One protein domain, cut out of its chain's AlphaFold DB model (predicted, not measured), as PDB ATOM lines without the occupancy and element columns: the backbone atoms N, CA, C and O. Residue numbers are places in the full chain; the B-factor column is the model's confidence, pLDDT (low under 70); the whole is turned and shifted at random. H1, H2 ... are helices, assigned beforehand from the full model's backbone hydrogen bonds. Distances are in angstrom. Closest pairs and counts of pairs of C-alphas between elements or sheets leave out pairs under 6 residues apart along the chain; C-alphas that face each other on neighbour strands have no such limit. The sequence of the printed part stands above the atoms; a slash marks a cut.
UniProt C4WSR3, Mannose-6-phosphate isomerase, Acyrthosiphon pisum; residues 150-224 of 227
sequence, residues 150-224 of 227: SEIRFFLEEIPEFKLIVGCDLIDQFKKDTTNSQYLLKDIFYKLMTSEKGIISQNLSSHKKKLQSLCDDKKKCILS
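Overview. This is residues 150 to 224 of the 227 residues of the protein "Mannose-6-phosphate isomerase" of Acyrthosiphon pisum (UniProt C4WSR3). The two longest helices, H4 and H5, form the arms of a V, joined at its tip by residues 195 and 196, with H2 wedged between them. H3 folds back beside H4 as a helical hairpin, H1 sits in the mouth of the V, and H6 turns back from the far end of H5. The printed part has 75 residues and six named helices, H1 to H6 in chain order, with no named strand: all helix. It is only just compact, close to loose, with a radius of gyration of the C-alphas of 13.2 A and spans of 35 by 29 by 17 A.

Arrangement. Start at H1, residues 150 to 158, and H3, residues 168 to 176: they touch at Arg 153 and Lys 175, C-alphas 5.7 A apart. H2, residues 161 to 166, touches H5, residues 197 to 213, at a shallow tilt of 29 degrees, opposite ways; the closest C-alphas, Glu 161 and Asn 203, are 5.5 A apart. H4, residues 182 to 194, touches H2 with residues 188 to 192 alone; the closest C-alphas, Val 166 and Lys 191, are 5.7 A apart. H3 and H4 touch as a hairpin, closest at the C-alphas of Phe 174 and Leu 184, 6.2 A. H6, residues 216 to 223, touches no helix but is near H5. Every O i to N i+4 pair is within hydrogen-bond range in H1, H3, H4, H5 and H6; in H2, 1 of 2.

Along the chain. Find C-alpha 150 at (198.525, 183.510, 153.164), where H1 begins. H4 is 17.9 A long; H5 runs 24.5 A from C-alpha 197 at (225.126, 191.361, 153.302). H6 ends at C-alpha 223, (205.683, 188.340, 166.666).

Size, cuts and confidence. The farthest C-alphas, Tyr 183 and Cys 215, are 35.7 A apart. The printed part has no cut, its links are tight, and residue 224 has pLDDT under 70.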
ATOM      1  N   SER A 150     199.277 182.329 152.720       93.62
ATOM      2  CA  SER A 150     198.525 183.510 153.164       93.62
ATOM      3  C   SER A 150     199.306 184.366 154.164       93.62
ATOM      4  O   SER A 150     199.342 185.584 154.011       93.62
ATOM      5  N   GLU A 151     199.979 183.750 155.139       92.75
ATOM      6  CA  GLU A 151     200.840 184.462 156.089       92.75
ATOM      7  C   GLU A 151     202.065 185.056 155.394       92.75
ATOM      8  O   GLU A 151     202.437 186.194 155.665       92.75
ATOM      9  N   ILE A 152     202.682 184.319 154.463       94.75
ATOM     10  CA  ILE A 152     203.821 184.835 153.692       94.75
ATOM     11  C   ILE A 152     203.398 186.077 152.895       94.75
ATOM     12  O   ILE A 152     204.092 187.091 152.945       94.75
ATOM     13  N   ARG A 153     202.242 186.042 152.216       93.62
ATOM     14  CA  ARG A 153     201.690 187.210 151.502       93.62
ATOM     15  C   ARG A 153     201.478 188.396 152.441       93.62
ATOM     16  O   ARG A 153     201.893 189.500 152.102       93.62
ATOM     17  N   PHE A 154     200.887 188.154 153.612       91.69
ATOM     18  CA  PHE A 154     200.693 189.179 154.636       91.69
ATOM     19  C   PHE A 154     202.024 189.820 155.050       91.69
ATOM     20  O   PHE A 154     202.156 191.039 155.006       91.69
ATOM     21  N   PHE A 155     203.050 189.028 155.370       92.19
ATOM     22  CA  PHE A 155     204.342 189.580 155.791       92.19
ATOM     23  C   PHE A 155     205.086 190.315 154.672       92.19
ATOM     24  O   PHE A 155     205.709 191.338 154.945       92.19
ATOM     25  N   LEU A 156     205.005 189.848 153.424       93.19
ATOM     26  CA  LEU A 156     205.582 190.563 152.278       93.19
ATOM     27  C   LEU A 156     204.924 191.935 152.049       93.19
ATOM     28  O   LEU A 156     205.554 192.834 151.493       93.19
ATOM     29  N   GLU A 157     203.670 192.102 152.471       89.06
ATOM     30  CA  GLU A 157     202.938 193.367 152.405       89.06
ATOM     31  C   GLU A 157     203.227 194.277 153.608       89.06
ATOM     32  O   GLU A 157     203.568 195.448 153.427       89.06
ATOM     33  N   GLU A 158     203.167 193.734 154.824       88.00
ATOM     34  CA  GLU A 158     203.331 194.493 156.071       88.00
ATOM     35  C   GLU A 158     204.782 194.917 156.358       88.00
ATOM     36  O   GLU A 158     205.043 195.897 157.081       88.00
ATOM     37  N   ILE A 159     205.748 194.185 155.799       90.44
ATOM     38  CA  ILE A 159     207.182 194.406 155.997       90.44
ATOM     39  C   ILE A 159     207.784 194.956 154.692       90.44
ATOM     40  O   ILE A 159     208.258 194.192 153.848       90.44
ATOM     41  N   PRO A 160     207.788 196.292 154.501       90.50
ATOM     42  CA  PRO A 160     208.240 196.911 153.257       90.50
ATOM     43  C   PRO A 160     209.727 196.676 152.978       90.50
ATOM     44  O   PRO A 160     210.132 196.738 151.819       90.50
ATOM     45  N   GLU A 161     210.531 196.364 153.998       93.19
ATOM     46  CA  GLU A 161     211.937 195.980 153.844       93.19
ATOM     47  C   GLU A 161     212.132 194.771 152.909       93.19
ATOM     48  O   GLU A 161     213.152 194.679 152.225       93.19
ATOM     49  N   PHE A 162     211.139 193.881 152.773       93.81
ATOM     50  CA  PHE A 162     211.221 192.795 151.792       93.81
ATOM     51  C   PHE A 162     211.248 193.288 150.346       93.81
ATOM     52  O   PHE A 162     211.852 192.627 149.504       93.81
ATOM     53  N   LYS A 163     210.667 194.453 150.031       92.88
ATOM     54  CA  LYS A 163     210.662 194.987 148.658       92.88
ATOM     55  C   LYS A 163     212.072 195.276 148.152       92.88
ATOM     56  O   LYS A 163     212.341 195.047 146.978       92.88
ATOM     57  N   LEU A 164     212.972 195.719 149.033       90.56
ATOM     58  CA  LEU A 164     214.370 196.009 148.690       90.56
ATOM     59  C   LEU A 164     215.211 194.745 148.464       90.56
ATOM     60  O   LEU A 164     216.268 194.820 147.851       90.56
ATOM     61  N   ILE A 165     214.745 193.598 148.959       93.50
ATOM     62  CA  ILE A 165     215.436 192.307 148.867       93.50
ATOM     63  C   ILE A 165     214.865 191.486 147.701       93.50
ATOM     64  O   ILE A 165     215.584 190.976 146.849       93.50
ATOM     65  N   VAL A 166     213.541 191.358 147.658       94.69
ATOM     66  CA  VAL A 166     212.812 190.452 146.761       94.69
ATOM     67  C   VAL A 166     212.403 191.149 145.453       94.69
ATOM     68  O   VAL A 166     212.361 190.518 144.391       94.69
ATOM     69  N   GLY A 167     212.153 192.461 145.502       94.62
ATOM     70  CA  GLY A 167     211.627 193.263 144.395       94.62
ATOM     71  C   GLY A 167     210.096 193.270 144.325       94.62
ATOM     72  O   GLY A 167     209.442 192.266 144.611       94.62
ATOM     73  N   CYS A 168     209.523 194.411 143.923       95.19
ATOM     74  CA  CYS A 168     208.071 194.616 143.856       95.19
ATOM     75  C   CYS A 168     207.374 193.625 142.915       95.19
ATOM     76  O   CYS A 168     206.372 193.036 143.306       95.19
ATOM     77  N   ASP A 169     207.937 193.374 141.730       96.75
ATOM     78  CA  ASP A 169     207.299 192.526 140.716       96.75
ATOM     79  C   ASP A 169     207.056 191.097 141.215       96.75
ATOM     80  O   ASP A 169     205.982 190.534 141.008       96.75
ATOM     81  N   LEU A 170     208.040 190.511 141.906       96.62
ATOM     82  CA  LEU A 170     207.933 189.146 142.424       96.62
ATOM     83  C   LEU A 170     206.959 189.069 143.607       96.62
ATOM     84  O   LEU A 170     206.194 188.110 143.712       96.62
ATOM     85  N   ILE A 171     206.941 190.094 144.466       96.38
ATOM     86  CA  ILE A 171     205.950 190.200 145.544       96.38
ATOM     87  C   ILE A 171     204.538 190.289 144.953       96.38
ATOM     88  O   ILE A 171     203.653 189.550 145.380       96.38
ATOM     89  N   ASP A 172     204.325 191.129 143.941       96.38
ATOM     90  CA  ASP A 172     203.014 191.297 143.310       96.38
ATOM     91  C   ASP A 172     202.544 190.023 142.596       96.38
ATOM     92  O   ASP A 172     201.360 189.681 142.669       96.38
ATOM     93  N   GLN A 173     203.458 189.289 141.953       96.69
ATOM     94  CA  GLN A 173     203.167 187.971 141.381       96.69
ATOM     95  C   GLN A 173     202.739 186.975 142.465       96.69
ATOM     96  O   GLN A 173     201.683 186.357 142.342       96.69
ATOM     97  N   PHE A 174     203.497 186.867 143.559       96.69
ATOM     98  CA  PHE A 174     203.182 185.952 144.663       96.69
ATOM     99  C   PHE A 174     201.866 186.299 145.376       96.69
ATOM    100  O   PHE A 174     201.123 185.413 145.808       96.69
ATOM    101  N   LYS A 175     201.533 187.592 145.477       94.50
ATOM    102  CA  LYS A 175     200.255 188.056 146.038       94.50
ATOM    103  C   LYS A 175     199.060 187.654 145.177       94.50
ATOM    104  O   LYS A 175     198.033 187.264 145.724       94.50
ATOM    105  N   LYS A 176     199.185 187.769 143.852       95.44
ATOM    106  CA  LYS A 176     198.115 187.443 142.892       95.44
ATOM    107  C   LYS A 176     197.987 185.946 142.625       95.44
ATOM    108  O   LYS A 176     196.954 185.508 142.129       95.44
ATOM    109  N   ASP A 177     199.021 185.173 142.937       95.19
ATOM    110  CA  ASP A 177     199.020 183.733 142.746       95.19
ATOM    111  C   ASP A 177     198.036 183.036 143.698       95.19
ATOM    112  O   ASP A 177     198.265 182.963 144.901       95.19
ATOM    113  N   THR A 178     196.951 182.485 143.157       92.88
ATOM    114  CA  THR A 178     195.956 181.697 143.901       92.88
ATOM    115  C   THR A 178     196.304 180.209 143.974       92.88
ATOM    116  O   THR A 178     195.658 179.468 144.714       92.88
ATOM    117  N   THR A 179     197.329 179.764 143.241       95.44
ATOM    118  CA  THR A 179     197.726 178.350 143.137       95.44
ATOM    119  C   THR A 179     198.736 177.920 144.199       95.44
ATOM    120  O   THR A 179     198.963 176.724 144.364       95.44
ATOM    121  N   ASN A 180     199.302 178.870 144.956       94.56
ATOM    122  CA  ASN A 180     200.375 178.633 145.929       94.56
ATOM    123  C   ASN A 180     201.599 177.961 145.274       94.56
ATOM    124  O   ASN A 180     202.063 176.898 145.693       94.56
ATOM    125  N   SER A 181     202.115 178.594 144.225       96.44
ATOM    126  CA  SER A 181     203.248 178.144 143.427       96.44
ATOM    127  C   SER A 181     204.527 178.054 144.257       96.44
ATOM    128  O   SER A 181     205.083 179.052 144.726       96.44
ATOM    129  N   GLN A 182     205.055 176.833 144.355       96.56
ATOM    130  CA  GLN A 182     206.341 176.562 144.996       96.56
ATOM    131  C   GLN A 182     207.511 177.227 144.261       96.56
ATOM    132  O   GLN A 182     208.515 177.551 144.891       96.56
ATOM    133  N   TYR A 183     207.388 177.470 142.951       97.50
ATOM    134  CA  TYR A 183     208.423 178.147 142.168       97.50
ATOM    135  C   TYR A 183     208.567 179.614 142.575       97.50
ATOM    136  O   TYR A 183     209.681 180.070 142.807       97.50
ATOM    137  N   LEU A 184     207.451 180.325 142.771       97.75
ATOM    138  CA  LEU A 184     207.504 181.711 143.237       97.75
ATOM    139  C   LEU A 184     208.059 181.797 144.666       97.75
ATOM    140  O   LEU A 184     208.880 182.665 144.953       97.75
ATOM    141  N   LEU A 185     207.672 180.872 145.555       97.81
ATOM    142  CA  LEU A 185     208.248 180.807 146.904       97.81
ATOM    143  C   LEU A 185     209.759 180.536 146.863       97.81
ATOM    144  O   LEU A 185     210.523 181.173 147.590       97.81
ATOM    145  N   LYS A 186     210.194 179.616 145.994       97.88
ATOM    146  CA  LYS A 186     211.610 179.312 145.772       97.88
ATOM    147  C   LYS A 186     212.373 180.551 145.309       97.88
ATOM    148  O   LYS A 186     213.441 180.814 145.853       97.88
ATOM    149  N   ASP A 187     211.836 181.321 144.368       97.81
ATOM    150  CA  ASP A 187     212.489 182.532 143.859       97.81
ATOM    151  C   ASP A 187     212.597 183.620 144.935       97.81
ATOM    152  O   ASP A 187     213.642 184.261 145.071       97.81
ATOM    153  N   ILE A 188     211.553 183.791 145.756       97.38
ATOM    154  CA  ILE A 188     211.573 184.709 146.906       97.38
ATOM    155  C   ILE A 188     212.669 184.300 147.890       97.38
ATOM    156  O   ILE A 188     213.495 185.127 148.287       97.38
ATOM    157  N   PHE A 189     212.696 183.020 148.267       97.06
ATOM    158  CA  PHE A 189     213.694 182.491 149.187       97.06
ATOM    159  C   PHE A 189     215.110 182.614 148.608       97.06
ATOM    160  O   PHE A 189     216.021 183.062 149.299       97.06
ATOM    161  N   TYR A 190     215.294 182.303 147.324       97.19
ATOM    162  CA  TYR A 190     216.574 182.430 146.633       97.19
ATOM    163  C   TYR A 190     217.094 183.869 146.653       97.19
ATOM    164  O   TYR A 190     218.247 184.093 147.024       97.19
ATOM    165  N   LYS A 191     216.252 184.859 146.327       96.62
ATOM    166  CA  LYS A 191     216.649 186.275 146.386       96.62
ATOM    167  C   LYS A 191     217.022 186.711 147.796       96.62
ATOM    168  O   LYS A 191     218.017 187.411 147.968       96.62
ATOM    169  N   LEU A 192     216.271 186.275 148.808       95.31
ATOM    170  CA  LEU A 192     216.596 186.566 150.204       95.31
ATOM    171  C   LEU A 192     217.971 186.001 150.590       95.31
ATOM    172  O   LEU A 192     218.789 186.721 151.157       95.31
ATOM    173  N   MET A 193     218.235 184.737 150.255       95.44
ATOM    174  CA  MET A 193     219.461 184.042 150.662       95.44
ATOM    175  C   MET A 193     220.703 184.448 149.858       95.44
ATOM    176  O   MET A 193     221.817 184.262 150.343       95.44
ATOM    177  N   THR A 194     220.533 185.004 148.653       95.94
ATOM    178  CA  THR A 194     221.639 185.471 147.791       95.94
ATOM    179  C   THR A 194     221.848 186.986 147.813       95.94
ATOM    180  O   THR A 194     222.780 187.485 147.187       95.94
ATOM    181  N   SER A 195     221.017 187.725 148.551       96.12
ATOM    182  CA  SER A 195     221.157 189.173 148.705       96.12
ATOM    183  C   SER A 195     222.461 189.564 149.395       96.12
ATOM    184  O   SER A 195     222.934 188.906 150.324       96.12
ATOM    185  N   GLU A 196     223.019 190.700 148.981       95.50
ATOM    186  CA  GLU A 196     224.246 191.220 149.569       95.50
ATOM    187  C   GLU A 196     224.083 191.513 151.065       95.50
ATOM    188  O   GLU A 196     223.095 192.101 151.522       95.50
ATOM    189  N   LYS A 197     225.115 191.177 151.844       95.19
ATOM    190  CA  LYS A 197     225.126 191.361 153.302       95.19
ATOM    191  C   LYS A 197     224.823 192.804 153.726       95.19
ATOM    192  O   LYS A 197     224.178 193.008 154.753       95.19
ATOM    193  N   GLY A 198     225.280 193.796 152.956       95.38
ATOM    194  CA  GLY A 198     225.010 195.214 153.217       95.38
ATOM    195  C   GLY A 198     223.517 195.540 153.151       95.38
ATOM    196  O   GLY A 198     222.977 196.126 154.090       95.38
ATOM    197  N   ILE A 199     222.844 195.061 152.100       93.25
ATOM    198  CA  ILE A 199     221.398 195.224 151.896       93.25
ATOM    199  C   ILE A 199     220.630 194.556 153.039       93.25
ATOM    200  O   ILE A 199     219.761 195.190 153.642       93.25
ATOM    201  N   ILE A 200     220.978 193.315 153.391       94.44
ATOM    202  CA  ILE A 200     220.337 192.593 154.501       94.44
ATOM    203  C   ILE A 200     220.518 193.340 155.827       94.44
ATOM    204  O   ILE A 200     219.549 193.555 156.550       94.44
ATOM    205  N   SER A 201     221.739 193.777 156.142       94.75
ATOM    206  CA  SER A 201     222.047 194.476 157.396       94.75
ATOM    207  C   SER A 201     221.289 195.801 157.532       94.75
ATOM    208  O   SER A 201     220.726 196.103 158.592       94.75
ATOM    209  N   GLN A 202     221.221 196.579 156.448       93.44
ATOM    210  CA  GLN A 202     220.487 197.842 156.413       93.44
ATOM    211  C   GLN A 202     218.983 197.620 156.605       93.44
ATOM    212  O   GLN A 202     218.370 198.272 157.455       93.44
ATOM    213  N   ASN A 203     218.401 196.671 155.868       93.06
ATOM    214  CA  ASN A 203     216.983 196.332 155.971       93.06
ATOM    215  C   ASN A 203     216.630 195.802 157.363       93.06
ATOM    216  O   ASN A 203     215.676 196.271 157.979       93.06
ATOM    217  N   LEU A 204     217.444 194.907 157.922       93.38
ATOM    218  CA  LEU A 204     217.235 194.385 159.271       93.38
ATOM    219  C   LEU A 204     217.282 195.500 160.325       93.38
ATOM    220  O   LEU A 204     216.464 195.527 161.244       93.38
ATOM    221  N   SER A 205     218.211 196.447 160.180       93.94
ATOM    222  CA  SER A 205     218.326 197.597 161.082       93.94
ATOM    223  C   SER A 205     217.105 198.518 161.004       93.94
ATOM    224  O   SER A 205     216.624 198.974 162.043       93.94
ATOM    225  N   SER A 206     216.582 198.769 159.797       93.00
ATOM    226  CA  SER A 206     215.325 199.505 159.588       93.00
ATOM    227  C   SER A 206     214.154 198.790 160.258       93.00
ATOM    228  O   SER A 206     213.478 199.363 161.119       93.00
ATOM    229  N   HIS A 207     213.983 197.505 159.944       91.12
ATOM    230  CA  HIS A 207     212.873 196.712 160.446       91.12
ATOM    231  C   HIS A 207     212.893 196.611 161.975       91.12
ATOM    232  O   HIS A 207     211.865 196.779 162.627       91.12
ATOM    233  N   LYS A 208     214.075 196.435 162.578       91.62
ATOM    234  CA  LYS A 208     214.242 196.419 164.037       91.62
ATOM    235  C   LYS A 208     213.779 197.727 164.684       91.62
ATOM    236  O   LYS A 208     213.072 197.675 165.688       91.62
ATOM    237  N   LYS A 209     214.134 198.886 164.117       91.56
ATOM    238  CA  LYS A 209     213.677 200.194 164.625       91.56
ATOM    239  C   LYS A 209     212.156 200.328 164.528       91.56
ATOM    240  O   LYS A 209     211.532 200.768 165.492       91.56
ATOM    241  N   LYS A 210     211.564 199.901 163.405       88.25
ATOM    242  CA  LYS A 210     210.105 199.871 163.220       88.25
ATOM    243  C   LYS A 210     209.443 198.968 164.260       88.25
ATOM    244  O   LYS A 210     208.535 199.407 164.949       88.25
ATOM    245  N   LEU A 211     209.928 197.739 164.436       88.75
ATOM    246  CA  LEU A 211     209.406 196.817 165.446       88.75
ATOM    247  C   LEU A 211     209.460 197.419 166.850       88.75
ATOM    248  O   LEU A 211     208.502 197.283 167.599       88.75
ATOM    249  N   GLN A 212     210.546 198.104 167.209       89.25
ATOM    250  CA  GLN A 212     210.699 198.723 168.527       89.25
ATOM    251  C   GLN A 212     209.701 199.864 168.776       89.25
ATOM    252  O   GLN A 212     209.254 200.007 169.917       89.25
ATOM    253  N   SER A 213     209.311 200.615 167.739       88.88
ATOM    254  CA  SER A 213     208.369 201.740 167.848       88.88
ATOM    255  C   SER A 213     206.889 201.339 167.851       88.88
ATOM    256  O   SER A 213     206.039 202.160 168.189       88.88
ATOM    257  N   LEU A 214     206.557 200.093 167.499       87.12
ATOM    258  CA  LEU A 214     205.180 199.597 167.535       87.12
ATOM    259  C   LEU A 214     204.652 199.461 168.973       87.12
ATOM    260  O   LEU A 214     205.396 199.117 169.897       87.12
ATOM    261  N   CYS A 215     203.342 199.667 169.150       88.00
ATOM    262  CA  CYS A 215     202.652 199.306 170.390       88.00
ATOM    263  C   CYS A 215     202.653 197.784 170.598       88.00
ATOM    264  O   CYS A 215     202.818 197.014 169.644       88.00
ATOM    265  N   ASP A 216     202.442 197.346 171.838       84.94
ATOM    266  CA  ASP A 216     202.549 195.931 172.207       84.94
ATOM    267  C   ASP A 216     201.559 195.035 171.454       84.94
ATOM    268  O   ASP A 216     201.920 193.927 171.065       84.94
ATOM    269  N   ASP A 217     200.357 195.526 171.146       81.94
ATOM    270  CA  ASP A 217     199.367 194.767 170.370       81.94
ATOM    271  C   ASP A 217     199.819 194.540 168.922       81.94
ATOM    272  O   ASP A 217     199.711 193.433 168.391       81.94
ATOM    273  N   LYS A 218     200.415 195.557 168.288       79.00
ATOM    274  CA  LYS A 218     200.982 195.420 166.937       79.00
ATOM    275  C   LYS A 218     202.231 194.544 166.935       79.00
ATOM    276  O   LYS A 218     202.405 193.744 166.018       79.00
ATOM    277  N   LYS A 219     203.074 194.643 167.969       81.44
ATOM    278  CA  LYS A 219     204.206 193.724 168.161       81.44
ATOM    279  C   LYS A 219     203.714 192.291 168.284       81.44
ATOM    280  O   LYS A 219     204.254 191.427 167.607       81.44
ATOM    281  N   LYS A 220     202.670 192.037 169.079       78.56
ATOM    282  CA  LYS A 220     202.058 190.709 169.198       78.56
ATOM    283  C   LYS A 220     201.527 190.201 167.865       78.56
ATOM    284  O   LYS A 220     201.748 189.043 167.579       78.56
ATOM    285  N   CYS A 221     200.896 191.030 167.038       76.69
ATOM    286  CA  CYS A 221     200.409 190.595 165.724       76.69
ATOM    287  C   CYS A 221     201.541 190.137 164.779       76.69
ATOM    288  O   CYS A 221     201.368 189.179 164.034       76.69
ATOM    289  N   ILE A 222     202.712 190.785 164.832       77.25
ATOM    290  CA  ILE A 222     203.866 190.428 163.987       77.25
ATOM    291  C   ILE A 222     204.690 189.282 164.595       77.25
ATOM    292  O   ILE A 222     205.215 188.436 163.874       77.25
ATOM    293  N   LEU A 223     204.832 189.271 165.922       74.44
ATOM    294  CA  LEU A 223     205.683 188.340 166.666       74.44
ATOM    295  C   LEU A 223     204.917 187.138 167.229       74.44
ATOM    296  O   LEU A 223     205.537 186.279 167.859       74.44
ATOM    297  N   SER A 224     203.592 187.073 167.065       66.81
ATOM    298  CA  SER A 224     202.803 185.950 167.563       66.81
ATOM    299  C   SER A 224     203.331 184.672 166.943       66.81
ATOM    300  O   SER A 224     203.458 184.545 165.723       66.81
TER     301      SER A 224